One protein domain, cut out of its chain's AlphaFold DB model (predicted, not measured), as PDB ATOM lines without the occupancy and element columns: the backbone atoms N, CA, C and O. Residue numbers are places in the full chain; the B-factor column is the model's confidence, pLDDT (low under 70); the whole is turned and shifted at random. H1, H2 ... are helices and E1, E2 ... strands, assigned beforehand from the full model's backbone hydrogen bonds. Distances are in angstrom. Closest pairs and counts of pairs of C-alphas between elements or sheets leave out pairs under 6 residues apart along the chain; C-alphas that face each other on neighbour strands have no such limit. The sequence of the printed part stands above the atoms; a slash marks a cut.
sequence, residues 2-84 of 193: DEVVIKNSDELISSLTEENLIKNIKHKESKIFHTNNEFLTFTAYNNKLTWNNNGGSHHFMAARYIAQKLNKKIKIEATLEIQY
ATOM      1  N   ASP A   2     198.441 245.991 249.761       79.88
ATOM      2  CA  ASP A   2     198.122 244.554 249.583       79.88
ATOM      3  C   ASP A   2     197.417 244.234 248.256       79.88
ATOM      4  O   ASP A   2     197.778 243.275 247.586       79.88
ATOM      5  N   GLU A   3     196.476 245.078 247.825       80.44
ATOM      6  CA  GLU A   3     195.761 244.895 246.550       80.44
ATOM      7  C   GLU A   3     196.689 244.835 245.331       80.44
ATOM      8  O   GLU A   3     196.404 244.121 244.376       80.44
ATOM      9  N   VAL A   4     197.807 245.566 245.370       76.62
ATOM     10  CA  VAL A   4     198.795 245.584 244.283       76.62
ATOM     11  C   VAL A   4     199.502 244.233 244.187       76.62
ATOM     12  O   VAL A   4     199.707 243.743 243.086       76.62
ATOM     13  N   VAL A   5     199.826 243.605 245.322       82.12
ATOM     14  CA  VAL A   5     200.442 242.265 245.343       82.12
ATOM     15  C   VAL A   5     199.461 241.218 244.836       82.12
ATOM     16  O   VAL A   5     199.829 240.380 244.028       82.12
ATOM     17  N   ILE A   6     198.203 241.297 245.280       83.56
ATOM     18  CA  ILE A   6     197.160 240.338 244.897       83.56
ATOM     19  C   ILE A   6     196.866 240.399 243.394       83.56
ATOM     20  O   ILE A   6     196.583 239.370 242.795       83.56
ATOM     21  N   LYS A   7     196.922 241.590 242.785       83.69
ATOM     22  CA  LYS A   7     196.624 241.770 241.356       83.69
ATOM     23  C   LYS A   7     197.826 241.566 240.436       83.69
ATOM     24  O   LYS A   7     197.633 241.108 239.319       83.69
ATOM     25  N   ASN A   8     199.028 241.943 240.875       81.81
ATOM     26  CA  ASN A   8     200.189 242.084 239.985       81.81
ATOM     27  C   ASN A   8     201.363 241.161 240.347       81.81
ATOM     28  O   ASN A   8     202.426 241.275 239.739       81.81
ATOM     29  N   SER A   9     201.237 240.343 241.393       83.25
ATOM     30  CA  SER A   9     202.304 239.460 241.884       83.25
ATOM     31  C   SER A   9     201.721 238.208 242.549       83.25
ATOM     32  O   SER A   9     202.203 237.762 243.599       83.25
ATOM     33  N   ASP A  10     200.628 237.686 241.990       83.81
ATOM     34  CA  ASP A  10     199.899 236.538 242.528       83.81
ATOM     35  C   ASP A  10     200.778 235.281 242.563       83.81
ATOM     36  O   ASP A  10     200.720 234.502 243.516       83.81
ATOM     37  N   GLU A  11     201.695 235.143 241.609       86.38
ATOM     38  CA  GLU A  11     202.681 234.074 241.540       86.38
ATOM     39  C   GLU A  11     203.585 234.038 242.780       86.38
ATOM     40  O   GLU A  11     203.917 232.957 243.281       86.38
ATOM     41  N   LEU A  12     203.924 235.209 243.332       86.19
ATOM     42  CA  LEU A  12     204.794 235.345 244.504       86.19
ATOM     43  C   LEU A  12     204.082 235.050 245.820       86.19
ATOM     44  O   LEU A  12     204.756 234.787 246.818       86.19
ATOM     45  N   ILE A  13     202.748 235.069 245.829       89.00
ATOM     46  CA  ILE A  13     201.907 234.794 247.005       89.00
ATOM     47  C   ILE A  13     201.002 233.569 246.825       89.00
ATOM     48  O   ILE A  13     200.169 233.295 247.689       89.00
ATOM     49  N   SER A  14     201.192 232.819 245.738       84.88
ATOM     50  CA  SER A  14     200.419 231.629 245.354       84.88
ATOM     51  C   SER A  14     200.316 230.583 246.468       84.88
ATOM     52  O   SER A  14     199.314 229.881 246.583       84.88
ATOM     53  N   SER A  15     201.327 230.520 247.335       88.00
ATOM     54  CA  SER A  15     201.304 229.757 248.580       88.00
ATOM     55  C   SER A  15     201.643 230.654 249.776       88.00
ATOM     56  O   SER A  15     202.673 231.331 249.810       88.00
ATOM     57  N   LEU A  16     200.773 230.660 250.790       91.56
ATOM     58  CA  LEU A  16     200.978 231.400 252.040       91.56
ATOM     59  C   LEU A  16     201.726 230.527 253.052       91.56
ATOM     60  O   LEU A  16     201.179 230.145 254.083       91.56
ATOM     61  N   THR A  17     202.965 230.166 252.726       94.00
ATOM     62  CA  THR A  17     203.814 229.293 253.548       94.00
ATOM     63  C   THR A  17     205.073 230.017 254.014       94.00
ATOM     64  O   THR A  17     205.497 231.022 253.440       94.00
ATOM     65  N   GLU A  18     205.701 229.494 255.067       93.19
ATOM     66  CA  GLU A  18     206.986 230.010 255.546       93.19
ATOM     67  C   GLU A  18     208.104 229.850 254.510       93.19
ATOM     68  O   GLU A  18     208.946 230.733 254.369       93.19
ATOM     69  N   GLU A  19     208.088 228.768 253.735       94.00
ATOM     70  CA  GLU A  19     209.048 228.562 252.654       94.00
ATOM     71  C   GLU A  19     208.942 229.667 251.594       94.00
ATOM     72  O   GLU A  19     209.951 230.257 251.198       94.00
ATOM     73  N   ASN A  20     207.716 230.022 251.195       93.00
ATOM     74  CA  ASN A  20     207.494 231.072 250.210       93.00
ATOM     75  C   ASN A  20     207.797 232.479 250.770       93.00
ATOM     76  O   ASN A  20     208.289 233.351 250.049       93.00
ATOM     77  N   LEU A  21     207.595 232.693 252.078       94.69
ATOM     78  CA  LEU A  21     208.085 233.887 252.774       94.69
ATOM     79  C   LEU A  21     209.614 233.994 252.680       94.69
ATOM     80  O   LEU A  21     210.138 235.026 252.261       94.69
ATOM     81  N   ILE A  22     210.333 232.923 253.027       93.56
ATOM     82  CA  ILE A  22     211.801 232.882 252.982       93.56
ATOM     83  C   ILE A  22     212.307 233.090 251.550       93.56
ATOM     84  O   ILE A  22     213.295 233.795 251.359       93.56
ATOM     85  N   LYS A  23     211.629 232.527 250.544       93.94
ATOM     86  CA  LYS A  23     211.968 232.716 249.127       93.94
ATOM     87  C   LYS A  23     211.909 234.189 248.717       93.94
ATOM     88  O   LYS A  23     212.862 234.685 248.122       93.94
ATOM     89  N   ASN A  24     210.826 234.886 249.065       93.06
ATOM     90  CA  ASN A  24     210.679 236.312 248.768       93.06
ATOM     91  C   ASN A  24     211.696 237.167 249.536       93.06
ATOM     92  O   ASN A  24     212.298 238.063 248.952       93.06
ATOM     93  N   ILE A  25     211.949 236.849 250.810       92.88
ATOM     94  CA  ILE A  25     212.984 237.520 251.605       92.88
ATOM     95  C   ILE A  25     214.358 237.347 250.952       92.88
ATOM     96  O   ILE A  25     215.061 238.330 250.771       92.88
ATOM     97  N   LYS A  26     214.730 236.127 250.542       92.44
ATOM     98  CA  LYS A  26     216.031 235.791 249.931       92.44
ATOM     99  C   LYS A  26     216.236 236.335 248.517       92.44
ATOM    100  O   LYS A  26     217.321 236.156 247.963       92.44
ATOM    101  N   HIS A  27     215.240 236.980 247.913       92.25
ATOM    102  CA  HIS A  27     215.397 237.493 246.562       92.25
ATOM    103  C   HIS A  27     216.489 238.571 246.506       92.25
ATOM    104  O   HIS A  27     216.505 239.505 247.310       92.25
ATOM    105  N   LYS A  28     217.389 238.457 245.521       87.94
ATOM    106  CA  LYS A  28     218.589 239.305 245.381       87.94
ATOM    107  C   LYS A  28     218.282 240.800 245.262       87.94
ATOM    108  O   LYS A  28     219.103 241.634 245.629       87.94
ATOM    109  N   GLU A  29     217.112 241.140 244.727       88.19
ATOM    110  CA  GLU A  29     216.698 242.532 244.551       88.19
ATOM    111  C   GLU A  29     216.068 243.127 245.815       88.19
ATOM    112  O   GLU A  29     216.018 244.344 245.952       88.19
ATOM    113  N   SER A  30     215.632 242.303 246.771       85.56
ATOM    114  CA  SER A  30     215.060 242.760 248.044       85.56
ATOM    115  C   SER A  30     216.150 243.063 249.067       85.56
ATOM    116  O   SER A  30     216.174 242.520 250.169       85.56
ATOM    117  N   LYS A  31     217.069 243.955 248.690       86.62
ATOM    118  CA  LYS A  31     218.255 244.326 249.477       86.62
ATOM    119  C   LYS A  31     217.947 244.814 250.891       86.62
ATOM    120  O   LYS A  31     218.776 244.629 251.774       86.62
ATOM    121  N   ILE A  32     216.745 245.350 251.110       89.88
ATOM    122  CA  ILE A  32     216.241 245.798 252.417       89.88
ATOM    123  C   ILE A  32     216.174 244.685 253.473       89.88
ATOM    124  O   ILE A  32     216.098 244.972 254.664       89.88
ATOM    125  N   PHE A  33     216.221 243.416 253.056       89.19
ATOM    126  CA  PHE A  33     216.328 242.274 253.969       89.19
ATOM    127  C   PHE A  33     217.762 241.766 254.172       89.19
ATOM    128  O   PHE A  33     217.990 240.957 255.069       89.19
ATOM    129  N   HIS A  34     218.715 242.200 253.343       86.88
ATOM    130  CA  HIS A  34     220.066 241.623 253.269       86.88
ATOM    131  C   HIS A  34     221.165 242.586 253.696       86.88
ATOM    132  O   HIS A  34     222.276 242.152 253.989       86.88
ATOM    133  N   THR A  35     220.894 243.889 253.663       83.88
ATOM    134  CA  THR A  35     221.901 244.926 253.880       83.88
ATOM    135  C   THR A  35     221.313 246.105 254.634       83.88
ATOM    136  O   THR A  35     220.138 246.423 254.467       83.88
ATOM    137  N   ASN A  36     222.169 246.813 255.367       79.44
ATOM    138  CA  ASN A  36     221.787 248.000 256.136       79.44
ATOM    139  C   ASN A  36     222.060 249.306 255.364       79.44
ATOM    140  O   ASN A  36     221.913 250.398 255.906       79.44
ATOM    141  N   ASN A  37     222.465 249.189 254.095       85.00
ATOM    142  CA  ASN A  37     222.833 250.308 253.223       85.00
ATOM    143  C   ASN A  37     221.636 250.864 252.442       85.00
ATOM    144  O   ASN A  37     221.805 251.710 251.567       85.00
ATOM    145  N   GLU A  38     220.438 250.352 252.709       89.50
ATOM    146  CA  GLU A  38     219.218 250.836 252.086       89.50
ATOM    147  C   GLU A  38     218.725 252.100 252.790       89.50
ATOM    148  O   GLU A  38     218.894 252.274 254.002       89.50
ATOM    149  N   PHE A  39     218.083 252.968 252.013       90.56
ATOM    150  CA  PHE A  39     217.568 254.244 252.486       90.56
ATOM    151  C   PHE A  39     216.048 254.261 252.404       90.56
ATOM    152  O   PHE A  39     215.445 253.944 251.371       90.56
ATOM    153  N   LEU A  40     215.430 254.671 253.504       91.75
ATOM    154  CA  LEU A  40     214.030 255.051 253.546       91.75
ATOM    155  C   LEU A  40     213.963 256.568 253.638       91.75
ATOM    156  O   LEU A  40     214.572 257.157 254.525       91.75
ATOM    157  N   THR A  41     213.200 257.200 252.760       94.56
ATOM    158  CA  THR A  41     212.922 258.629 252.855       94.56
ATOM    159  C   THR A  41     211.574 258.833 253.515       94.56
ATOM    160  O   THR A  41     210.548 258.398 252.992       94.56
ATOM    161  N   PHE A  42     211.568 259.530 254.647       94.31
ATOM    162  CA  PHE A  42     210.357 260.069 255.237       94.31
ATOM    163  C   PHE A  42     210.179 261.537 254.842       94.31
ATOM    164  O   PHE A  42     210.966 262.401 255.226       94.31
ATOM    165  N   THR A  43     209.122 261.828 254.089       95.50
ATOM    166  CA  THR A  43     208.754 263.179 253.669       95.50
ATOM    167  C   THR A  43     207.738 263.764 254.652       95.50
ATOM    168  O   THR A  43     206.546 263.449 254.621       95.50
ATOM    169  N   ALA A  44     208.211 264.637 255.541       94.69
ATOM    170  CA  ALA A  44     207.443 265.083 256.698       94.69
ATOM    171  C   ALA A  44     206.177 265.871 256.334       94.69
ATOM    172  O   ALA A  44     205.136 265.693 256.963       94.69
ATOM    173  N   TYR A  45     206.228 266.698 255.290       94.25
ATOM    174  CA  TYR A  45     205.119 267.575 254.900       94.25
ATOM    175  C   TYR A  45     203.937 266.865 254.220       94.25
ATOM    176  O   TYR A  45     202.900 267.485 254.001       94.25
ATOM    177  N   ASN A  46     204.064 265.580 253.875       92.94
ATOM    178  CA  ASN A  46     202.972 264.794 253.286       92.94
ATOM    179  C   ASN A  46     202.813 263.394 253.910       92.94
ATOM    180  O   ASN A  46     202.053 262.576 253.390       92.94
ATOM    181  N   ASN A  47     203.512 263.126 255.019       91.88
ATOM    182  CA  ASN A  47     203.485 261.864 255.757       91.88
ATOM    183  C   ASN A  47     203.765 260.615 254.891       91.88
ATOM    184  O   ASN A  47     203.171 259.555 255.113       91.88
ATOM    185  N   LYS A  48     204.641 260.723 253.885       92.56
ATOM    186  CA  LYS A  48     205.004 259.587 253.024       92.56
ATOM    187  C   LYS A  48     206.334 258.980 253.444       92.56
ATOM    188  O   LYS A  48     207.307 259.695 253.659       92.56
ATOM    189  N   LEU A  49     206.365 257.651 253.520       90.88
ATOM    190  CA  LEU A  49     207.584 256.862 253.657       90.88
ATOM    191  C   LEU A  49     207.831 256.133 252.336       90.88
ATOM    192  O   LEU A  49     206.997 255.335 251.904       90.88
ATOM    193  N   THR A  50     208.970 256.406 251.715       91.00
ATOM    194  CA  THR A  50     209.366 255.824 250.433       91.00
ATOM    195  C   THR A  50     210.626 255.001 250.631       91.00
ATOM    196  O   THR A  50     211.571 255.450 251.274       91.00
ATOM    197  N   TRP A  51     210.650 253.797 250.071       90.50
ATOM    198  CA  TRP A  51     211.881 253.028 249.941       90.50
ATOM    199  C   TRP A  51     212.510 253.348 248.587       90.50
ATOM    200  O   TRP A  51     211.887 253.115 247.553       90.50
ATOM    201  N   ASN A  52     213.717 253.917 248.598       85.94
ATOM    202  CA  ASN A  52     214.434 254.275 247.376       85.94
ATOM    203  C   ASN A  52     215.177 253.045 246.854       85.94
ATOM    204  O   ASN A  52     216.335 252.815 247.195       85.94
ATOM    205  N   ASN A  53     214.490 252.230 246.057       85.94
ATOM    206  CA  ASN A  53     215.012 250.962 245.567       85.94
ATOM    207  C   ASN A  53     215.133 250.931 244.039       85.94
ATOM    208  O   ASN A  53     214.318 251.500 243.320       85.94
ATOM    209  N   ASN A  54     216.116 250.179 243.540       80.50
ATOM    210  CA  ASN A  54     216.305 249.942 242.101       80.50
ATOM    211  C   ASN A  54     215.650 248.630 241.614       80.50
ATOM    212  O   ASN A  54     215.854 248.233 240.471       80.50
ATOM    213  N   GLY A  55     214.915 247.924 242.481       83.00
ATOM    214  CA  GLY A  55     214.307 246.616 242.198       83.00
ATOM    215  C   GLY A  55     213.795 245.915 243.461       83.00
ATOM    216  O   GLY A  55     214.009 246.397 244.573       83.00
ATOM    217  N   GLY A  56     213.087 244.792 243.310       86.69
ATOM    218  CA  GLY A  56     212.658 243.958 244.444       86.69
ATOM    219  C   GLY A  56     211.498 244.486 245.301       86.69
ATOM    220  O   GLY A  56     211.227 243.911 246.360       86.69
ATOM    221  N   SER A  57     210.792 245.538 244.864       88.62
ATOM    222  CA  SER A  57     209.602 246.070 245.553       88.62
ATOM    223  C   SER A  57     208.466 245.049 245.620       88.62
ATOM    224  O   SER A  57     207.874 244.866 246.681       88.62
ATOM    225  N   HIS A  58     208.202 244.325 244.532       88.81
ATOM    226  CA  HIS A  58     207.171 243.286 244.501       88.81
ATOM    227  C   HIS A  58     207.495 242.120 245.452       88.81
ATOM    228  O   HIS A  58     206.620 241.679 246.191       88.81
ATOM    229  N   HIS A  59     208.762 241.698 245.546       92.06
ATOM    230  CA  HIS A  59     209.202 240.673 246.502       92.06
ATOM    231  C   HIS A  59     209.113 241.145 247.956       92.06
ATOM    232  O   HIS A  59     208.655 240.397 248.818       92.06
ATOM    233  N   PHE A  60     209.479 242.399 248.237       91.69
ATOM    234  CA  PHE A  60     209.263 243.003 249.552       91.69
ATOM    235  C   PHE A  60     207.780 243.001 249.930       91.69
ATOM    236  O   PHE A  60     207.413 242.604 251.037       91.69
ATOM    237  N   MET A  61     206.919 243.419 249.002       90.81
ATOM    238  CA  MET A  61     205.483 243.478 249.234       90.81
ATOM    239  C   MET A  61     204.874 242.083 249.424       90.81
ATOM    240  O   MET A  61     204.063 241.910 250.334       90.81
ATOM    241  N   ALA A  62     205.302 241.090 248.639       92.81
ATOM    242  CA  ALA A  62     204.908 239.692 248.797       92.81
ATOM    243  C   ALA A  62     205.368 239.120 250.146       92.81
ATOM    244  O   ALA A  62     204.555 238.556 250.877       92.81
ATOM    245  N   ALA A  63     206.629 239.338 250.536       93.62
ATOM    246  CA  ALA A  63     207.141 238.932 251.845       93.62
ATOM    247  C   ALA A  63     206.328 239.566 252.985       93.62
ATOM    248  O   ALA A  63     205.867 238.855 253.879       93.62
ATOM    249  N   ARG A  64     206.078 240.884 252.930       93.06
ATOM    250  CA  ARG A  64     205.255 241.595 253.921       93.06
ATOM    251  C   ARG A  64     203.851 240.998 254.013       93.06
ATOM    252  O   ARG A  64     203.363 240.769 255.118       93.06
ATOM    253  N   TYR A  65     203.220 240.735 252.868       93.50
ATOM    254  CA  TYR A  65     201.880 240.159 252.797       93.50
ATOM    255  C   TYR A  65     201.829 238.750 253.405       93.50
ATOM    256  O   TYR A  65     201.002 238.488 254.279       93.50
ATOM    257  N   ILE A  66     202.744 237.855 253.014       94.50
ATOM    258  CA  ILE A  66     202.799 236.482 253.541       94.50
ATOM    259  C   ILE A  66     203.081 236.495 255.047       94.50
ATOM    260  O   ILE A  66     202.386 235.820 255.804       94.50
ATOM    261  N   ALA A  67     204.046 237.292 255.515       94.69
ATOM    262  CA  ALA A  67     204.348 237.390 256.942       94.69
ATOM    263  C   ALA A  67     203.153 237.895 257.756       94.69
ATOM    264  O   ALA A  67     202.871 237.339 258.814       94.69
ATOM    265  N   GLN A  68     202.399 238.873 257.243       94.25
ATOM    266  CA  GLN A  68     201.164 239.329 257.879       94.25
ATOM    267  C   GLN A  68     200.132 238.197 257.991       94.25
ATOM    268  O   GLN A  68     199.530 238.028 259.050       94.25
ATOM    269  N   LYS A  69     199.945 237.392 256.936       94.69
ATOM    270  CA  LYS A  69     199.021 236.242 256.949       94.69
ATOM    271  C   LYS A  69     199.464 235.127 257.894       94.69
ATOM    272  O   LYS A  69     198.619 234.461 258.479       94.69
ATOM    273  N   LEU A  70     200.771 234.963 258.074       95.19
ATOM    274  CA  LEU A  70     201.366 233.993 258.993       95.19
ATOM    275  C   LEU A  70     201.554 234.531 260.421       95.19
ATOM    276  O   LEU A  70     202.101 233.819 261.260       95.19
ATOM    277  N   ASN A  71     201.147 235.775 260.700       94.69
ATOM    278  CA  ASN A  71     201.410 236.470 261.965       94.69
ATOM    279  C   ASN A  71     202.902 236.453 262.371       94.69
ATOM    280  O   ASN A  71     203.260 236.277 263.537       94.69
ATOM    281  N   LYS A  72     203.791 236.616 261.385       94.25
ATOM    282  CA  LYS A  72     205.245 236.691 261.564       94.25
ATOM    283  C   LYS A  72     205.739 238.122 261.433       94.25
ATOM    284  O   LYS A  72     205.231 238.913 260.641       94.25
ATOM    285  N   LYS A  73     206.779 238.443 262.198       91.50
ATOM    286  CA  LYS A  73     207.507 239.708 262.074       91.50
ATOM    287  C   LYS A  73     208.676 239.524 261.113       91.50
ATOM    288  O   LYS A  73     209.403 238.540 261.218       91.50
ATOM    289  N   ILE A  74     208.872 240.490 260.220       89.12
ATOM    290  CA  ILE A  74     210.084 240.601 259.406       89.12
ATOM    291  C   ILE A  74     210.877 241.784 259.942       89.12
ATOM    292  O   ILE A  74     210.322 242.865 260.142       89.12
ATOM    293  N   LYS A  75     212.166 241.571 260.192       86.44
ATOM    294  CA  LYS A  75     213.076 242.640 260.583       86.44
ATOM    295  C   LYS A  75     213.544 243.381 259.332       86.44
ATOM    296  O   LYS A  75     213.937 242.747 258.357       86.44
ATOM    297  N   ILE A  76     213.492 244.706 259.383       87.44
ATOM    298  CA  ILE A  76     214.008 245.605 258.354       87.44
ATOM    299  C   ILE A  76     214.963 246.564 259.055       87.44
ATOM    300  O   ILE A  76     214.592 247.164 260.063       87.44
ATOM    301  N   GLU A  77     216.173 246.693 258.526       87.50
ATOM    302  CA  GLU A  77     217.157 247.674 258.976       87.50
ATOM    303  C   GLU A  77     217.532 248.552 257.787       87.50
ATOM    304  O   GLU A  77     217.941 248.055 256.741       87.50
ATOM    305  N   ALA A  78     217.346 249.859 257.930       89.62
ATOM    306  CA  ALA A  78     217.630 250.834 256.889       89.62
ATOM    307  C   ALA A  78     217.966 252.181 257.525       89.62
ATOM    308  O   ALA A  78     217.543 252.476 258.647       89.62
ATOM    309  N   THR A  79     218.693 253.014 256.789       91.19
ATOM    310  CA  THR A  79     218.921 254.404 257.183       91.19
ATOM    311  C   THR A  79     217.671 255.220 256.865       91.19
ATOM    312  O   THR A  79     217.189 255.211 255.732       91.19
ATOM    313  N   LEU A  80     217.128 255.918 257.866       91.31
ATOM    314  CA  LEU A  80     215.986 256.810 257.686       91.31
ATOM    315  C   LEU A  80     216.470 258.231 257.387       91.31
ATOM    316  O   LEU A  80     217.027 258.903 258.253       91.31
ATOM    317  N   GLU A  81     216.202 258.707 256.177       93.75
ATOM    318  CA  GLU A  81     216.402 260.094 255.779       93.75
ATOM    319  C   GLU A  81     215.109 260.880 255.952       93.75
ATOM    320  O   GLU A  81     214.070 260.534 255.387       93.75
ATOM    321  N   ILE A  82     215.169 261.972 256.708       93.62
ATOM    322  CA  ILE A  82     214.011 262.831 256.941       93.62
ATOM    323  C   ILE A  82     214.115 264.055 256.036       93.62
ATOM    324  O   ILE A  82     215.007 264.887 256.191       93.62
ATOM    325  N   GLN A  83     213.167 264.179 255.112       94.69
ATOM    326  CA  GLN A  83     213.014 265.340 254.247       94.69
ATOM    327  C   GLN A  83     211.914 266.251 254.774       94.69
ATOM    328  O   GLN A  83     210.788 265.822 255.039       94.69
ATOM    329  N   TYR A  84     212.237 267.534 254.885       95.25
ATOM    330  CA  TYR A  84     211.337 268.549 255.401       95.25
ATOM    331  C   TYR A  84     211.571 269.886 254.692       95.25
ATOM    332  O   TYR A  84     212.642 270.174 254.161       95.25
TER     333      TYR A  84
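Overview. This is residues 2 to 84 of the 193 residues of an uncharacterized protein of Fusobacterium sp. CM21 (UniProt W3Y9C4). Two lobes lie end to end: a small three-stranded sheet, E2 E1 E3, at one end, and a helix cluster at the other, where H1, H2 and H3 pack on H4. Three links, residues 26 to 38, 52 to 56 and 70 to 78, run between the lobes. The printed part has 83 residues, with four named helices and three named strands in the order H1 H2 H3 E1 E2 H4 E3; the class is mixed, helices and strands, and so is the sheet, with parallel and antiparallel pairs. The whole is compact, with a radius of gyration of the C-alphas of 13.3 A, and elongated, spanning 41 by 25 by 24 A.

Arrangement. Look first at inner strand E1, residues 39 to 43. Antiparallel to it runs E2, residues 48 to 51, in a hairpin; N 41 and O 50 are 2.8 A apart, within hydrogen-bond range. Parallel to E1 runs E3, residues 79 to 83, with N 42 and O 81 at 2.8 A. The hub is H4, residues 57 to 69, not on the sheet. H3, residues 18 to 25, touches H4 at a shallow tilt of 27 degrees, opposite ways; their closest C-alphas, Asn 24 and His 59, are 5.1 A apart. H1, residues 2 to 8, touches H4 at a steep tilt of 52 degrees, closest at the C-alphas of Val 5 and Ala 62, 6.2 A. H2, residues 10 to 13, touches H4, closest at the C-alphas of Ile 13 and Ala 62, 6.0 A. In H1, H3 and H4 every O i to N i+4 pair is within hydrogen-bond range; H2 is too short for one.

Along the chain. Find C-alpha 2 at (198.122, 244.554, 249.583), where H1 begins. H4 runs 18.4 A from C-alpha 57 at (209.602, 246.070, 245.553), and E3 12.8 A to C-alpha 83 at (213.014, 265.340, 254.247).

Size, cuts and confidence. The farthest C-alphas, Ser 15 and Tyr 84, are 40.6 A apart. The printed part has no cut; the link from H3 to E1 is long. No printed residue is under 70 in pLDDT.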